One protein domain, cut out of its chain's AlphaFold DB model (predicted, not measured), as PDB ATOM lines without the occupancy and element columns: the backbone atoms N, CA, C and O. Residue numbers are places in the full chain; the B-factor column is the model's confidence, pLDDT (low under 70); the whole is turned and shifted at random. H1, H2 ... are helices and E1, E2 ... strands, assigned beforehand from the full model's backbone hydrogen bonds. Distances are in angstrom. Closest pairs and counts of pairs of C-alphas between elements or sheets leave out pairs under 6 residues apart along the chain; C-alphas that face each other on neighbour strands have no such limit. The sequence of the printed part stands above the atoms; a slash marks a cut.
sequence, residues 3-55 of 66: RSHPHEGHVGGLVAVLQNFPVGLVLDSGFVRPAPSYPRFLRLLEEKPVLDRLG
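AT A GLANCE: This is residues 3 to 55 of the 66 residues of an uncharacterized protein of Armatimonadetes bacterium 13_1_40CM_3_65_7 (UniProt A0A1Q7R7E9). Look first for a narrow ribbon of two short parallel strands, E1 and E2, along one side of the body, and then for two helices, H1 and H2, side by side along the other side. Each helix is followed by a strand that runs back the other way, and residues 29 to 37 lead from the end of E1 round to the beginning of H2. You have 53 residues printed, with two named helices and two named strands in the order H1, E1, H2, E2; the class is mixed, helices and strands. The whole is compact, with a radius of gyration of the C-alphas of 10.1 A, and rounded, spanning 25 by 21 by 15 A.

HOW THE PARTS SIT: Begin with the sheet, where E1, residues 25 to 28, and E2, residues 51 to 54, are parallel neighbours at 25 degrees between their directions. Look at C-alphas 25 and 51, which face each other at 4.6 A, and at 28 and 54, which face each other at 5.0 A. Across the pair, N 26 and O 51 are 2.8 A apart and N 53 and O 26 are 2.9 A apart, both within hydrogen-bond range. Outward from E2, find H2, residues 38 to 47; the closest C-alphas of the two are those of Leu 45 and Asp 52, 7.5 A apart. E1, H2 and E2 form a strand-helix-strand unit, two parallel neighbour strands with a helix between them along the chain, and its crossover is right-handed. Next comes H1, residues 8 to 20, which touches H2; their closest C-alphas are those of Val 15 and Phe 41, 5.5 A apart. The two helices run the same way at a shallow tilt of 22 degrees. H1 and E2 are apart. In H2 every O i to N i+4 pair is within hydrogen-bond range, and in H1 8 of 9 are.

IN THESE COORDINATES: Find C-alpha 25 at (37.999, -45.239, -31.136); from there E1 runs 9.9 A to C-alpha 28. E2 measures 10.2 A from C-alpha 51 to C-alpha 54, which you find at (31.870, -39.091, -37.403). H2 runs 14.4 A from C-alpha 38 to C-alpha 47. Find C-alpha 8 at (34.365, -27.089, -22.146); from there H1, the longest helix with 13 residues, runs 18.7 A to C-alpha 20.

THE WHOLE: The two C-alphas farthest apart are those of Pro 22 and Pro 34, at 26.1 A, while those of Arg 3 and Gly 55, the first and last printed, are 8.7 A apart. The printed part has no cut. The links from H1 to E1 and from H2 to E2 are tight, the link of nine residues from E1 to H2 is short, and no link is long. In the B-factor column the mean pLDDT of the printed part is 80.6; look for values under 70 at residues 3 to 12 and 32 to 34, where the model's confidence is low.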
ATOM      1  N   ARG A   3      31.344 -38.232 -28.209       61.78
ATOM      2  CA  ARG A   3      31.168 -36.782 -28.044       61.78
ATOM      3  C   ARG A   3      29.996 -36.276 -28.883       61.78
ATOM      4  O   ARG A   3      30.023 -36.345 -30.108       61.78
ATOM      5  N   SER A   4      28.991 -35.706 -28.222       62.22
ATOM      6  CA  SER A   4      27.809 -35.153 -28.895       62.22
ATOM      7  C   SER A   4      27.943 -33.683 -29.311       62.22
ATOM      8  O   SER A   4      27.274 -33.279 -30.253       62.22
ATOM      9  N   HIS A   5      28.752 -32.872 -28.608       65.38
ATOM     10  CA  HIS A   5      29.041 -31.473 -28.958       65.38
ATOM     11  C   HIS A   5      30.239 -30.888 -28.162       65.38
ATOM     12  O   HIS A   5      30.547 -31.374 -27.067       65.38
ATOM     13  N   PRO A   6      30.907 -29.819 -28.655       58.16
ATOM     14  CA  PRO A   6      31.961 -29.086 -27.944       58.16
ATOM     15  C   PRO A   6      31.379 -28.179 -26.858       58.16
ATOM     16  O   PRO A   6      30.889 -27.082 -27.131       58.16
ATOM     17  N   HIS A   7      31.455 -28.617 -25.611       69.00
ATOM     18  CA  HIS A   7      31.356 -27.737 -24.450       69.00
ATOM     19  C   HIS A   7      32.567 -28.003 -23.557       69.00
ATOM     20  O   HIS A   7      33.053 -29.135 -23.532       69.00
ATOM     21  N   GLU A   8      33.078 -26.989 -22.855       59.12
ATOM     22  CA  GLU A   8      34.365 -27.089 -22.146       59.12
ATOM     23  C   GLU A   8      34.369 -28.222 -21.112       59.12
ATOM     24  O   GLU A   8      35.306 -29.017 -21.066       59.12
ATOM     25  N   GLY A   9      33.265 -28.390 -20.376       59.09
ATOM     26  CA  GLY A   9      33.108 -29.501 -19.432       59.09
ATOM     27  C   GLY A   9      33.132 -30.884 -20.092       59.09
ATOM     28  O   GLY A   9      33.536 -31.855 -19.462       59.09
ATOM     29  N   HIS A  10      32.744 -30.990 -21.366       65.44
ATOM     30  CA  HIS A  10      32.753 -32.257 -22.095       65.44
ATOM     31  C   HIS A  10      34.129 -32.516 -22.710       65.44
ATOM     32  O   HIS A  10      34.706 -33.564 -22.460       65.44
ATOM     33  N   VAL A  11      34.701 -31.562 -23.453       69.44
ATOM     34  CA  VAL A  11      35.996 -31.734 -24.146       69.44
ATOM     35  C   VAL A  11      37.165 -31.848 -23.164       69.44
ATOM     36  O   VAL A  11      38.062 -32.661 -23.387       69.44
ATOM     37  N   GLY A  12      37.136 -31.114 -22.048       67.62
ATOM     38  CA  GLY A  12      38.163 -31.213 -21.010       67.62
ATOM     39  C   GLY A  12      38.257 -32.616 -20.397       67.62
ATOM     40  O   GLY A  12      39.357 -33.140 -20.227       67.62
ATOM     41  N   GLY A  13      37.118 -33.273 -20.151       76.94
ATOM     42  CA  GLY A  13      37.087 -34.664 -19.683       76.94
ATOM     43  C   GLY A  13      37.655 -35.654 -20.707       76.94
ATOM     44  O   GLY A  13      38.378 -36.580 -20.341       76.94
ATOM     45  N   LEU A  14      37.405 -35.424 -21.999       82.81
ATOM     46  CA  LEU A  14      37.924 -36.265 -23.087       82.81
ATOM     47  C   LEU A  14      39.456 -36.212 -23.196       82.81
ATOM     48  O   LEU A  14      40.085 -37.234 -23.471       82.81
ATOM     49  N   VAL A  15      40.068 -35.049 -22.940       85.25
ATOM     50  CA  VAL A  15      41.535 -34.904 -22.877       85.25
ATOM     51  C   VAL A  15      42.119 -35.800 -21.782       85.25
ATOM     52  O   VAL A  15      43.064 -36.542 -22.044       85.25
ATOM     53  N   ALA A  16      41.532 -35.788 -20.581       87.25
ATOM     54  CA  ALA A  16      41.997 -36.621 -19.473       87.25
ATOM     55  C   ALA A  16      41.861 -38.124 -19.780       87.25
ATOM     56  O   ALA A  16      42.754 -38.901 -19.448       87.25
ATOM     57  N   VAL A  17      40.788 -38.539 -20.461       89.38
ATOM     58  CA  VAL A  17      40.600 -39.943 -20.866       89.38
ATOM     59  C   VAL A  17      41.667 -40.375 -21.872       89.38
ATOM     60  O   VAL A  17      42.320 -41.393 -21.660       89.38
ATOM     61  N   LEU A  18      41.899 -39.585 -22.926       88.88
ATOM     62  CA  LEU A  18      42.922 -39.891 -23.932       88.88
ATOM     63  C   LEU A  18      44.329 -39.975 -23.334       88.88
ATOM     64  O   LEU A  18      45.158 -40.736 -23.827       88.88
ATOM     65  N   GLN A  19      44.619 -39.201 -22.288       89.62
ATOM     66  CA  GLN A  19      45.916 -39.229 -21.617       89.62
ATOM     67  C   GLN A  19      46.117 -40.479 -20.759       89.62
ATOM     68  O   GLN A  19      47.215 -41.031 -20.768       89.62
ATOM     69  N   ASN A  20      45.079 -40.924 -20.049       92.75
ATOM     70  CA  ASN A  20      45.212 -41.938 -19.001       92.75
ATOM     71  C   ASN A  20      44.782 -43.349 -19.423       92.75
ATOM     72  O   ASN A  20      45.116 -44.305 -18.730       92.75
ATOM     73  N   PHE A  21      44.070 -43.501 -20.542       90.69
ATOM     74  CA  PHE A  21      43.556 -44.796 -20.990       90.69
ATOM     75  C   PHE A  21      43.934 -45.093 -22.448       90.69
ATOM     76  O   PHE A  21      44.013 -44.171 -23.270       90.69
ATOM     77  N   PRO A  22      44.148 -46.373 -22.805       87.69
ATOM     78  CA  PRO A  22      44.231 -46.779 -24.200       87.69
ATOM     79  C   PRO A  22      42.844 -46.648 -24.840       87.69
ATOM     80  O   PRO A  22      41.891 -47.314 -24.444       87.69
ATOM     81  N   VAL A  23      42.721 -45.766 -25.830       91.00
ATOM     82  CA  VAL A  23      41.469 -45.529 -26.560       91.00
ATOM     83  C   VAL A  23      41.656 -45.985 -28.001       91.00
ATOM     84  O   VAL A  23      42.506 -45.453 -28.700       91.00
ATOM     85  N   GLY A  24      40.855 -46.952 -28.456       89.62
ATOM     86  CA  GLY A  24      40.901 -47.424 -29.848       89.62
ATOM     87  C   GLY A  24      40.028 -46.616 -30.816       89.62
ATOM     88  O   GLY A  24      40.310 -46.570 -32.011       89.62
ATOM     89  N   LEU A  25      38.972 -45.962 -30.313       89.31
ATOM     90  CA  LEU A  25      37.999 -45.239 -31.136       89.31
ATOM     91  C   LEU A  25      37.389 -44.030 -30.411       89.31
ATOM     92  O   LEU A  25      36.891 -44.124 -29.280       89.31
ATOM     93  N   VAL A  26      37.332 -42.917 -31.131       89.88
ATOM     94  CA  VAL A  26      36.555 -41.717 -30.838       89.88
ATOM     95  C   VAL A  26      35.442 -41.583 -31.874       89.88
ATOM     96  O   VAL A  26      35.668 -41.694 -33.076       89.88
ATOM     97  N   LEU A  27      34.221 -41.378 -31.383       87.69
ATOM     98  CA  LEU A  27      33.062 -41.010 -32.186       87.69
ATOM     99  C   LEU A  27      32.671 -39.568 -31.864       87.69
ATOM    100  O   LEU A  27      32.236 -39.280 -30.744       87.69
ATOM    101  N   ASP A  28      32.804 -38.679 -32.845       82.69
ATOM    102  CA  ASP A  28      32.425 -37.270 -32.751       82.69
ATOM    103  C   ASP A  28      31.195 -36.976 -33.620       82.69
ATOM    104  O   ASP A  28      31.064 -37.430 -34.749       82.69
ATOM    105  N   SER A  29      30.277 -36.172 -33.107       77.75
ATOM    106  CA  SER A  29      29.191 -35.541 -33.860       77.75
ATOM    107  C   SER A  29      29.621 -34.682 -35.065       77.75
ATOM    108  O   SER A  29      28.796 -34.392 -35.928       77.75
ATOM    109  N   GLY A  30      30.875 -34.215 -35.106       74.50
ATOM    110  CA  GLY A  30      31.376 -33.294 -36.132       74.50
ATOM    111  C   GLY A  30      30.963 -31.834 -35.937       74.50
ATOM    112  O   GLY A  30      31.281 -30.993 -36.776       74.50
ATOM    113  N   PHE A  31      30.276 -31.494 -34.839       71.50
ATOM    114  CA  PHE A  31      29.987 -30.101 -34.511       71.50
ATOM    115  C   PHE A  31      31.282 -29.361 -34.182       71.50
ATOM    116  O   PHE A  31      31.896 -29.582 -33.139       71.50
ATOM    117  N   VAL A  32      31.667 -28.422 -35.041       65.69
ATOM    118  CA  VAL A  32      32.786 -27.519 -34.772       65.69
ATOM    119  C   VAL A  32      32.253 -26.310 -34.010       65.69
ATOM    120  O   VAL A  32      31.532 -25.479 -34.554       65.69
ATOM    121  N   ARG A  33      32.610 -26.205 -32.730       64.56
ATOM    122  CA  ARG A  33      32.453 -24.992 -31.922       64.56
ATOM    123  C   ARG A  33      33.764 -24.701 -31.199       64.56
ATOM    124  O   ARG A  33      34.418 -25.650 -30.760       64.56
ATOM    125  N   PRO A  34      34.130 -23.420 -31.035       65.00
ATOM    126  CA  PRO A  34      35.314 -23.057 -30.277       65.00
ATOM    127  C   PRO A  34      35.161 -23.515 -28.823       65.00
ATOM    128  O   PRO A  34      34.217 -23.119 -28.140       65.00
ATOM    129  N   ALA A  35      36.086 -24.347 -28.358       72.81
ATOM    130  CA  ALA A  35      36.283 -24.652 -26.948       72.81
ATOM    131  C   ALA A  35      37.793 -24.563 -26.660       72.81
ATOM    132  O   ALA A  35      38.568 -25.102 -27.458       72.81
ATOM    133  N   PRO A  36      38.230 -23.889 -25.580       79.31
ATOM    134  CA  PRO A  36      39.646 -23.739 -25.228       79.31
ATOM    135  C   PRO A  36      40.457 -25.042 -25.248       79.31
ATOM    136  O   PRO A  36      41.601 -25.059 -25.693       79.31
ATOM    137  N   SER A  37      39.852 -26.149 -24.816       80.31
ATOM    138  CA  SER A  37      40.488 -27.471 -24.771       80.31
ATOM    139  C   SER A  37      40.519 -28.219 -26.115       80.31
ATOM    140  O   SER A  37      41.227 -29.220 -26.249       80.31
ATOM    141  N   TYR A  38      39.804 -27.740 -27.137       82.19
ATOM    142  CA  TYR A  38      39.647 -28.443 -28.414       82.19
ATOM    143  C   TYR A  38      40.951 -28.618 -29.214       82.19
ATOM    144  O   TYR A  38      41.193 -29.728 -29.683       82.19
ATOM    145  N   PRO A  39      41.852 -27.620 -29.320       86.44
ATOM    146  CA  PRO A  39      43.131 -27.814 -30.007       86.44
ATOM    147  C   PRO A  39      44.003 -28.889 -29.346       86.44
ATOM    148  O   PRO A  39      44.634 -29.693 -30.026       86.44
ATOM    149  N   ARG A  40      44.003 -28.943 -28.006       87.44
ATOM    150  CA  ARG A  40      44.740 -29.969 -27.254       87.44
ATOM    151  C   ARG A  40      44.161 -31.360 -27.489       87.44
ATOM    152  O   ARG A  40      44.914 -32.321 -27.587       87.44
ATOM    153  N   PHE A  41      42.839 -31.459 -27.576       86.25
ATOM    154  CA  PHE A  41      42.155 -32.700 -27.906       86.25
ATOM    155  C   PHE A  41      42.543 -33.212 -29.303       86.25
ATOM    156  O   PHE A  41      42.944 -34.365 -29.415       86.25
ATOM    157  N   LEU A  42      42.516 -32.354 -30.331       86.94
ATOM    158  CA  LEU A  42      42.919 -32.726 -31.698       86.94
ATOM    159  C   LEU A  42      44.371 -33.210 -31.758       86.94
ATOM    160  O   LEU A  42      44.644 -34.268 -32.313       86.94
ATOM    161  N   ARG A  43      45.284 -32.497 -31.091       90.19
ATOM    162  CA  ARG A  43      46.692 -32.895 -31.007       90.19
ATOM    163  C   ARG A  43      46.875 -34.293 -30.407       90.19
ATOM    164  O   ARG A  43      47.671 -35.077 -30.905       90.19
ATOM    165  N   LEU A  44      46.118 -34.632 -29.362       89.56
ATOM    166  CA  LEU A  44      46.182 -35.967 -28.756       89.56
ATOM    167  C   LEU A  44      45.650 -37.074 -29.674       89.56
ATOM    168  O   LEU A  44      46.095 -38.212 -29.539       89.56
ATOM    169  N   LEU A  45      44.707 -36.768 -30.572       89.19
ATOM    170  CA  LEU A  45      44.239 -37.721 -31.584       89.19
ATOM    171  C   LEU A  45      45.289 -37.957 -32.670       89.19
ATOM    172  O   LEU A  45      45.413 -39.079 -33.144       89.19
ATOM    173  N   GLU A  46      46.066 -36.936 -33.030       88.75
ATOM    174  CA  GLU A  46      47.181 -37.064 -33.978       88.75
ATOM    175  C   GLU A  46      48.366 -37.842 -33.380       88.75
ATOM    176  O   GLU A  46      49.029 -38.610 -34.072       88.75
ATOM    177  N   GLU A  47      48.636 -37.659 -32.085       91.94
ATOM    178  CA  GLU A  47      49.780 -38.266 -31.389       91.94
ATOM    179  C   GLU A  47      49.554 -39.734 -30.981       91.94
ATOM    180  O   GLU A  47      50.505 -40.426 -30.611       91.94
ATOM    181  N   LYS A  48      48.311 -40.225 -31.008       89.44
ATOM    182  CA  LYS A  48      47.946 -41.568 -30.535       89.44
ATOM    183  C   LYS A  48      47.299 -42.384 -31.656       89.44
ATOM    184  O   LYS A  48      46.614 -41.819 -32.498       89.44
ATOM    185  N   PRO A  49      47.441 -43.722 -31.656       89.19
ATOM    186  CA  PRO A  49      46.787 -44.592 -32.631       89.19
ATOM    187  C   PRO A  49      45.286 -44.738 -32.318       89.19
ATOM    188  O   PRO A  49      44.813 -45.809 -31.946       89.19
ATOM    189  N   VAL A  50      44.544 -43.637 -32.420       89.75
ATOM    190  CA  VAL A  50      43.113 -43.548 -32.129       89.75
ATOM    191  C   VAL A  50      42.374 -43.391 -33.449       89.75
ATOM    192  O   VAL A  50      42.670 -42.491 -34.232       89.75
ATOM    193  N   LEU A  51      41.380 -44.239 -33.703       88.12
ATOM    194  CA  LEU A  51      40.466 -44.006 -34.817       88.12
ATOM    195  C   LEU A  51      39.526 -42.852 -34.455       88.12
ATOM    196  O   LEU A  51      38.868 -42.916 -33.423       88.12
ATOM    197  N   ASP A  52      39.420 -41.834 -35.305       87.06
ATOM    198  CA  ASP A  52      38.418 -40.768 -35.176       87.06
ATOM    199  C   ASP A  52      37.349 -40.921 -36.265       87.06
ATOM    200  O   ASP A  52      37.660 -41.055 -37.453       87.06
ATOM    201  N   ARG A  53      36.075 -40.982 -35.868       88.62
ATOM    202  CA  ARG A  53      34.945 -41.209 -36.775       88.62
ATOM    203  C   ARG A  53      33.787 -40.275 -36.470       88.62
ATOM    204  O   ARG A  53      33.425 -40.051 -35.320       88.62
ATOM    205  N   LEU A  54      33.119 -39.830 -37.531       86.69
ATOM    206  CA  LEU A  54      31.870 -39.091 -37.403       86.69
ATOM    207  C   LEU A  54      30.708 -40.028 -37.062       86.69
ATOM    208  O   LEU A  54      30.422 -40.966 -37.811       86.69
ATOM    209  N   GLY A  55      30.014 -39.736 -35.966       84.50
ATOM    210  CA  GLY A  55      28.777 -40.405 -35.588       84.50
ATOM    211  C   GLY A  55      27.652 -40.044 -36.556       84.50
ATOM    212  O   GLY A  55      27.362 -38.868 -36.778       84.50
TER     213      GLY A  55